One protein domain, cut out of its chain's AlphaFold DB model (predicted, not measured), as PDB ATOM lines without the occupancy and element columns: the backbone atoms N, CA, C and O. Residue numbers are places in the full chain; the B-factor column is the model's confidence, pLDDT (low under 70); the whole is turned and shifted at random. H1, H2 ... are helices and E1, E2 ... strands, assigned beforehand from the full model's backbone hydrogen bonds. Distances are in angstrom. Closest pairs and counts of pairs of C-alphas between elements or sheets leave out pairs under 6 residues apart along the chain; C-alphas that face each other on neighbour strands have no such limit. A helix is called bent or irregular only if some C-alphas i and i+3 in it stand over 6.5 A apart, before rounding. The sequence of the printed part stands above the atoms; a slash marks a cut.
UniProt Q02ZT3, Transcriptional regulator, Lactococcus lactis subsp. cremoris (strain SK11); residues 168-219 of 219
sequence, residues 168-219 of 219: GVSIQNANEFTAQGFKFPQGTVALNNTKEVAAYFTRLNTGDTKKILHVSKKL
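AT A GLANCE: This is residues 168 to 219 of the 219 residues of the protein "Transcriptional regulator" of Lactococcus lactis subsp. cremoris (strain SK11) (UniProt Q02ZT3). The model is a small compact head with one long helical arm: the head is a two-stranded hairpin folded over on itself, with E1 and E4 as its base and E2 and E3 as its tip, and H1 begins at this head and runs far out of it. Residues 195 to 203 of H1 pack on the tip E2 and E3, while residues 204 to 219, of which 204 to 216 belong to H1, stick out free and make the length. The printed part has 52 residues with four named strands and one named helix, in the order E1, E2, E3, E4, H1; the strands form two antiparallel sheets of two, E1 - E4 and E2 - E3, and the class is mixed, helices and strands. The whole is loose, with a radius of gyration of the C-alphas of 13.2 A, and spans 43 by 20 by 17 A.

IN THESE COORDINATES: E1 is residues 169 to 173, 12.2 A from first to last C-alpha, and begins with C-alpha 169 at (-12.558, 14.258, 2.743). E2 is residues 177 to 179 and E3 is residues 182 to 184. E4 is residues 187 to 191, 12.7 A long, and ends with C-alpha 191 at (-11.897, 9.386, 4.695). H1 is residues 194 to 216, 32.7 A long, and ends with C-alpha 216 at (13.244, -3.452, -13.498).

HOW THE PARTS SIT: E1 and E4 are antiparallel neighbours, at 147 degrees between their directions; N 169 and O 191 are 2.9 A apart and N 187 and O 173 2.8 A, both within hydrogen-bond range. E2 and E3 form a hairpin, antiparallel at 155 degrees, with N 179 and O 182 at 2.9 A and N 184 and O 177 at 2.8 A, within hydrogen-bond range. E1 and E2 are apart, as are E2 and E4, while E3 and E4 meet only through their link. The closest C-alphas of E1 and E3 are those of Asn 173 and Phe 184, 7.6 A apart. The closest C-alphas of E2 and H1 are those of Ala 179 and Ala 199, 5.4 A apart. For E3 and H1 they are those of Phe 182 and Glu 196, at 6.7 A, and for E4 and H1 those of Leu 191 and Val 197, at 5.9 A. E1 and H1 are apart. In H1, 16 of 19 O i to N i+4 pairs are within hydrogen-bond range; the helix is not bent.

THE WHOLE: The C-alphas of Gly 168 and Leu 219, the chain's last residue, are the two farthest apart, 43.1 A. Without residues 204 to 219, which stand free, the body has 36 residues, spans 20 by 19 by 12 A and has a radius of gyration of 8.7 A. The printed part has no cut, and the four links between named elements are tight. The mean pLDDT of the printed part is 73.4; residues 204 to 219 are under 70.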
ATOM      1  N   GLY A 168     -12.403  15.541   7.554       86.25
ATOM      2  CA  GLY A 168     -12.472  14.463   6.573       86.25
ATOM      3  C   GLY A 168     -12.594  14.943   5.126       86.25
ATOM      4  O   GLY A 168     -12.828  16.117   4.840       86.25
ATOM      5  N   VAL A 169     -12.414  14.015   4.187       87.00
ATOM      6  CA  VAL A 169     -12.558  14.258   2.743       87.00
ATOM      7  C   VAL A 169     -13.396  13.167   2.093       87.00
ATOM      8  O   VAL A 169     -13.340  12.010   2.494       87.00
ATOM      9  N   SER A 170     -14.158  13.520   1.061       90.00
ATOM     10  CA  SER A 170     -14.837  12.543   0.205       90.00
ATOM     11  C   SER A 170     -14.077  12.388  -1.103       90.00
ATOM     12  O   SER A 170     -13.763  13.375  -1.767       90.00
ATOM     13  N   ILE A 171     -13.796  11.148  -1.478       87.00
ATOM     14  CA  ILE A 171     -13.061  10.794  -2.690       87.00
ATOM     15  C   ILE A 171     -13.883   9.827  -3.539       87.00
ATOM     16  O   ILE A 171     -14.683   9.052  -3.018       87.00
ATOM     17  N   GLN A 172     -13.679   9.860  -4.856       85.31
ATOM     18  CA  GLN A 172     -14.244   8.851  -5.747       85.31
ATOM     19  C   GLN A 172     -13.244   7.725  -5.949       85.31
ATOM     20  O   GLN A 172     -12.189   7.911  -6.554       85.31
ATOM     21  N   ASN A 173     -13.591   6.550  -5.445       87.06
ATOM     22  CA  ASN A 173     -12.789   5.357  -5.586       87.06
ATOM     23  C   ASN A 173     -13.238   4.561  -6.817       87.06
ATOM     24  O   ASN A 173     -14.386   4.130  -6.919       87.06
ATOM     25  N   ALA A 174     -12.320   4.351  -7.759       84.50
ATOM     26  CA  ALA A 174     -12.632   3.686  -9.020       84.50
ATOM     27  C   ALA A 174     -12.925   2.186  -8.859       84.50
ATOM     28  O   ALA A 174     -13.725   1.646  -9.613       84.50
ATOM     29  N   ASN A 175     -12.283   1.512  -7.897       86.25
ATOM     30  CA  ASN A 175     -12.392   0.063  -7.708       86.25
ATOM     31  C   ASN A 175     -12.417  -0.287  -6.222       86.25
ATOM     32  O   ASN A 175     -11.654   0.289  -5.448       86.25
ATOM     33  N   GLU A 176     -13.208  -1.285  -5.832       90.31
ATOM     34  CA  GLU A 176     -13.190  -1.793  -4.459       90.31
ATOM     35  C   GLU A 176     -11.820  -2.394  -4.095       90.31
ATOM     36  O   GLU A 176     -11.188  -3.091  -4.898       90.31
ATOM     37  N   PHE A 177     -11.352  -2.134  -2.873       90.56
ATOM     38  CA  PHE A 177     -10.175  -2.790  -2.311       90.56
ATOM     39  C   PHE A 177     -10.179  -2.797  -0.784       90.56
ATOM     40  O   PHE A 177     -10.883  -2.024  -0.142       90.56
ATOM     41  N   THR A 178      -9.326  -3.640  -0.209       89.81
ATOM     42  CA  THR A 178      -9.075  -3.685   1.233       89.81
ATOM     43  C   THR A 178      -7.598  -3.423   1.489       89.81
ATOM     44  O   THR A 178      -6.744  -3.975   0.795       89.81
ATOM     45  N   ALA A 179      -7.291  -2.593   2.480       89.19
ATOM     46  CA  ALA A 179      -5.926  -2.330   2.916       89.19
ATOM     47  C   ALA A 179      -5.887  -2.087   4.424       89.19
ATOM     48  O   ALA A 179      -6.745  -1.391   4.958       89.19
ATOM     49  N   GLN A 180      -4.894  -2.661   5.111       87.62
ATOM     50  CA  GLN A 180      -4.674  -2.467   6.554       87.62
ATOM     51  C   GLN A 180      -5.940  -2.680   7.416       87.62
ATOM     52  O   GLN A 180      -6.168  -1.971   8.391       87.62
ATOM     53  N   GLY A 181      -6.797  -3.636   7.034       87.81
ATOM     54  CA  GLY A 181      -8.058  -3.934   7.729       87.81
ATOM     55  C   GLY A 181      -9.243  -3.025   7.375       87.81
ATOM     56  O   GLY A 181     -10.356  -3.302   7.814       87.81
ATOM     57  N   PHE A 182      -9.047  -1.994   6.550       90.25
ATOM     58  CA  PHE A 182     -10.112  -1.123   6.050       90.25
ATOM     59  C   PHE A 182     -10.599  -1.575   4.680       90.25
ATOM     60  O   PHE A 182      -9.794  -1.911   3.808       90.25
ATOM     61  N   LYS A 183     -11.918  -1.545   4.483       91.75
ATOM     62  CA  LYS A 183     -12.562  -1.813   3.198       91.75
ATOM     63  C   LYS A 183     -12.962  -0.494   2.540       91.75
ATOM     64  O   LYS A 183     -13.698   0.292   3.127       91.75
ATOM     65  N   PHE A 184     -12.519  -0.296   1.307       92.19
ATOM     66  CA  PHE A 184     -12.815   0.872   0.490       92.19
ATOM     67  C   PHE A 184     -13.677   0.437  -0.697       92.19
ATOM     68  O   PHE A 184     -13.140  -0.129  -1.653       92.19
ATOM     69  N   PRO A 185     -15.006   0.637  -0.649       92.00
ATOM     70  CA  PRO A 185     -15.895   0.261  -1.743       92.00
ATOM     71  C   PRO A 185     -15.637   1.116  -2.988       92.00
ATOM     72  O   PRO A 185     -15.042   2.193  -2.914       92.00
ATOM     73  N   GLN A 186     -16.090   0.636  -4.144       91.88
ATOM     74  CA  GLN A 186     -16.167   1.458  -5.351       91.88
ATOM     75  C   GLN A 186     -17.211   2.571  -5.168       91.88
ATOM     76  O   GLN A 186     -18.256   2.359  -4.556       91.88
ATOM     77  N   GLY A 187     -16.946   3.746  -5.740       89.75
ATOM     78  CA  GLY A 187     -17.792   4.930  -5.618       89.75
ATOM     79  C   GLY A 187     -17.290   5.888  -4.543       89.75
ATOM     80  O   GLY A 187     -16.089   5.987  -4.294       89.75
ATOM     81  N   THR A 188     -18.203   6.639  -3.932       90.81
ATOM     82  CA  THR A 188     -17.830   7.703  -2.995       90.81
ATOM     83  C   THR A 188     -17.429   7.122  -1.647       90.81
ATOM     84  O   THR A 188     -18.219   6.450  -0.989       90.81
ATOM     85  N   VAL A 189     -16.204   7.417  -1.230       89.69
ATOM     86  CA  VAL A 189     -15.624   6.996   0.044       89.69
ATOM     87  C   VAL A 189     -15.294   8.241   0.855       89.69
ATOM     88  O   VAL A 189     -14.600   9.131   0.369       89.69
ATOM     89  N   ALA A 190     -15.776   8.297   2.094       89.56
ATOM     90  CA  ALA A 190     -15.368   9.314   3.055       89.56
ATOM     91  C   ALA A 190     -14.154   8.813   3.847       89.56
ATOM     92  O   ALA A 190     -14.192   7.720   4.406       89.56
ATOM     93  N   LEU A 191     -13.092   9.612   3.891       89.88
ATOM     94  CA  LEU A 191     -11.897   9.386   4.695       89.88
ATOM     95  C   LEU A 191     -11.907  10.390   5.845       89.88
ATOM     96  O   LEU A 191     -11.721  11.586   5.612       89.88
ATOM     97  N   ASN A 192     -12.140   9.923   7.072       87.69
ATOM     98  CA  ASN A 192     -12.408  10.820   8.206       87.69
ATOM     99  C   ASN A 192     -11.330  10.791   9.293       87.69
ATOM    100  O   ASN A 192     -11.311  11.655  10.168       87.69
ATOM    101  N   ASN A 193     -10.442   9.799   9.274       89.81
ATOM    102  CA  ASN A 193      -9.395   9.666  10.281       89.81
ATOM    103  C   ASN A 193      -8.044   9.273   9.677       89.81
ATOM    104  O   ASN A 193      -7.955   8.721   8.581       89.81
ATOM    105  N   THR A 194      -6.984   9.520  10.444       88.62
ATOM    106  CA  THR A 194      -5.594   9.295  10.037       88.62
ATOM    107  C   THR A 194      -5.317   7.864   9.574       88.62
ATOM    108  O   THR A 194      -4.580   7.664   8.609       88.62
ATOM    109  N   LYS A 195      -5.919   6.856  10.222       89.56
ATOM    110  CA  LYS A 195      -5.669   5.439   9.913       89.56
ATOM    111  C   LYS A 195      -6.292   5.024   8.581       89.56
ATOM    112  O   LYS A 195      -5.632   4.346   7.800       89.56
ATOM    113  N   GLU A 196      -7.521   5.459   8.308       89.81
ATOM    114  CA  GLU A 196      -8.195   5.240   7.019       89.81
ATOM    115  C   GLU A 196      -7.421   5.880   5.872       89.81
ATOM    116  O   GLU A 196      -7.209   5.250   4.839       89.81
ATOM    117  N   VAL A 197      -6.957   7.115   6.070       88.56
ATOM    118  CA  VAL A 197      -6.166   7.836   5.070       88.56
ATOM    119  C   VAL A 197      -4.865   7.088   4.784       88.56
ATOM    120  O   VAL A 197      -4.583   6.779   3.628       88.56
ATOM    121  N   ALA A 198      -4.110   6.713   5.820       87.56
ATOM    122  CA  ALA A 198      -2.875   5.945   5.660       87.56
ATOM    123  C   ALA A 198      -3.118   4.612   4.932       87.56
ATOM    124  O   ALA A 198      -2.400   4.275   3.990       87.56
ATOM    125  N   ALA A 199      -4.167   3.877   5.317       88.44
ATOM    126  CA  ALA A 199      -4.563   2.633   4.664       88.44
ATOM    127  C   ALA A 199      -4.891   2.843   3.179       88.44
ATOM    128  O   ALA A 199      -4.433   2.068   2.336       88.44
ATOM    129  N   TYR A 200      -5.607   3.916   2.842       87.12
ATOM    130  CA  TYR A 200      -5.937   4.265   1.463       87.12
ATOM    131  C   TYR A 200      -4.677   4.546   0.621       87.12
ATOM    132  O   TYR A 200      -4.535   4.012  -0.483       87.12
ATOM    133  N   PHE A 201      -3.712   5.300   1.161       81.00
ATOM    134  CA  PHE A 201      -2.452   5.622   0.472       81.00
ATOM    135  C   PHE A 201      -1.581   4.395   0.162       81.00
ATOM    136  O   PHE A 201      -0.871   4.392  -0.845       81.00
ATOM    137  N   THR A 202      -1.674   3.308   0.941       79.81
ATOM    138  CA  THR A 202      -0.905   2.080   0.647       79.81
ATOM    139  C   THR A 202      -1.211   1.497  -0.736       79.81
ATOM    140  O   THR A 202      -0.320   0.948  -1.393       79.81
ATOM    141  N   ARG A 203      -2.449   1.646  -1.231       72.62
ATOM    142  CA  ARG A 203      -2.819   1.166  -2.566       72.62
ATOM    143  C   ARG A 203      -2.239   2.029  -3.678       72.62
ATOM    144  O   ARG A 203      -1.844   1.466  -4.696       72.62
ATOM    145  N   LEU A 204      -2.154   3.344  -3.482       65.00
ATOM    146  CA  LEU A 204      -1.517   4.253  -4.441       65.00
ATOM    147  C   LEU A 204      -0.036   3.882  -4.604       65.00
ATOM    148  O   LEU A 204       0.412   3.600  -5.713       65.00
ATOM    149  N   ASN A 205       0.663   3.678  -3.485       58.44
ATOM    150  CA  ASN A 205       2.061   3.242  -3.493       58.44
ATOM    151  C   ASN A 205       2.249   1.847  -4.116       58.44
ATOM    152  O   ASN A 205       3.240   1.608  -4.805       58.44
ATOM    153  N   THR A 206       1.304   0.918  -3.919       56.47
ATOM    154  CA  THR A 206       1.369  -0.443  -4.494       56.47
ATOM    155  C   THR A 206       1.074  -0.457  -6.002       56.47
ATOM    156  O   THR A 206       1.652  -1.250  -6.751       56.47
ATOM    157  N   GLY A 207       0.177   0.418  -6.466       51.34
ATOM    158  CA  GLY A 207      -0.132   0.597  -7.887       51.34
ATOM    159  C   GLY A 207       1.067   1.127  -8.677       51.34
ATOM    160  O   GLY A 207       1.377   0.596  -9.747       51.34
ATOM    161  N   ASP A 208       1.790   2.092  -8.104       45.81
ATOM    162  CA  ASP A 208       2.978   2.688  -8.722       45.81
ATOM    163  C   ASP A 208       4.227   1.803  -8.597       45.81
ATOM    164  O   ASP A 208       4.965   1.630  -9.572       45.81
ATOM    165  N   THR A 209       4.432   1.116  -7.466       38.38
ATOM    166  CA  THR A 209       5.538   0.142  -7.334       38.38
ATOM    167  C   THR A 209       5.387  -1.057  -8.267       38.38
ATOM    168  O   THR A 209       6.396  -1.554  -8.767       38.38
ATOM    169  N   LYS A 210       4.163  -1.500  -8.600       32.62
ATOM    170  CA  LYS A 210       3.967  -2.543  -9.626       32.62
ATOM    171  C   LYS A 210       4.447  -2.105 -11.011       32.62
ATOM    172  O   LYS A 210       4.968  -2.950 -11.736       32.62
ATOM    173  N   LYS A 211       4.318  -0.821 -11.374       33.47
ATOM    174  CA  LYS A 211       4.890  -0.279 -12.621       33.47
ATOM    175  C   LYS A 211       6.417  -0.243 -12.566       33.47
ATOM    176  O   LYS A 211       7.058  -0.683 -13.513       33.47
ATOM    177  N   ILE A 212       6.993   0.197 -11.447       35.22
ATOM    178  CA  ILE A 212       8.454   0.290 -11.268       35.22
ATOM    179  C   ILE A 212       9.113  -1.106 -11.277       35.22
ATOM    180  O   ILE A 212      10.130  -1.314 -11.938       35.22
ATOM    181  N   LEU A 213       8.500  -2.104 -10.634       31.08
ATOM    182  CA  LEU A 213       9.000  -3.486 -10.610       31.08
ATOM    183  C   LEU A 213       8.858  -4.213 -11.958       31.08
ATOM    184  O   LEU A 213       9.660  -5.098 -12.256       31.08
ATOM    185  N   HIS A 214       7.874  -3.849 -12.790       30.20
ATOM    186  CA  HIS A 214       7.736  -4.422 -14.136       30.20
ATOM    187  C   HIS A 214       8.805  -3.910 -15.109       30.20
ATOM    188  O   HIS A 214       9.189  -4.637 -16.021       30.20
ATOM    189  N   VAL A 215       9.296  -2.682 -14.910       36.75
ATOM    190  CA  VAL A 215      10.387  -2.106 -15.714       36.75
ATOM    191  C   VAL A 215      11.735  -2.704 -15.302       36.75
ATOM    192  O   VAL A 215      12.524  -3.067 -16.166       36.75
ATOM    193  N   SER A 216      11.968  -2.912 -14.000       30.17
ATOM    194  CA  SER A 216      13.244  -3.452 -13.498       30.17
ATOM    195  C   SER A 216      13.466  -4.947 -13.791       30.17
ATOM    196  O   SER A 216      14.595  -5.416 -13.778       30.17
ATOM    197  N   LYS A 217      12.411  -5.723 -14.086       32.62
ATOM    198  CA  LYS A 217      12.525  -7.146 -14.488       32.62
ATOM    199  C   LYS A 217      12.733  -7.370 -15.992       32.62
ATOM    200  O   LYS A 217      12.794  -8.520 -16.421       32.62
ATOM    201  N   LYS A 218      12.775  -6.300 -16.794       37.62
ATOM    202  CA  LYS A 218      12.933  -6.364 -18.258       37.62
ATOM    203  C   LYS A 218      14.297  -5.870 -18.763       37.62
ATOM    204  O   LYS A 218      14.451  -5.729 -19.975       37.62
ATOM    205  N   LEU A 219      15.249  -5.631 -17.862       33.62
ATOM    206  CA  LEU A 219      16.656  -5.359 -18.167       33.62
ATOM    207  C   LEU A 219      17.519  -6.540 -17.722       33.62
ATOM    208  O   LEU A 219      17.223  -7.088 -16.636       33.62
TER     209      LEU A 219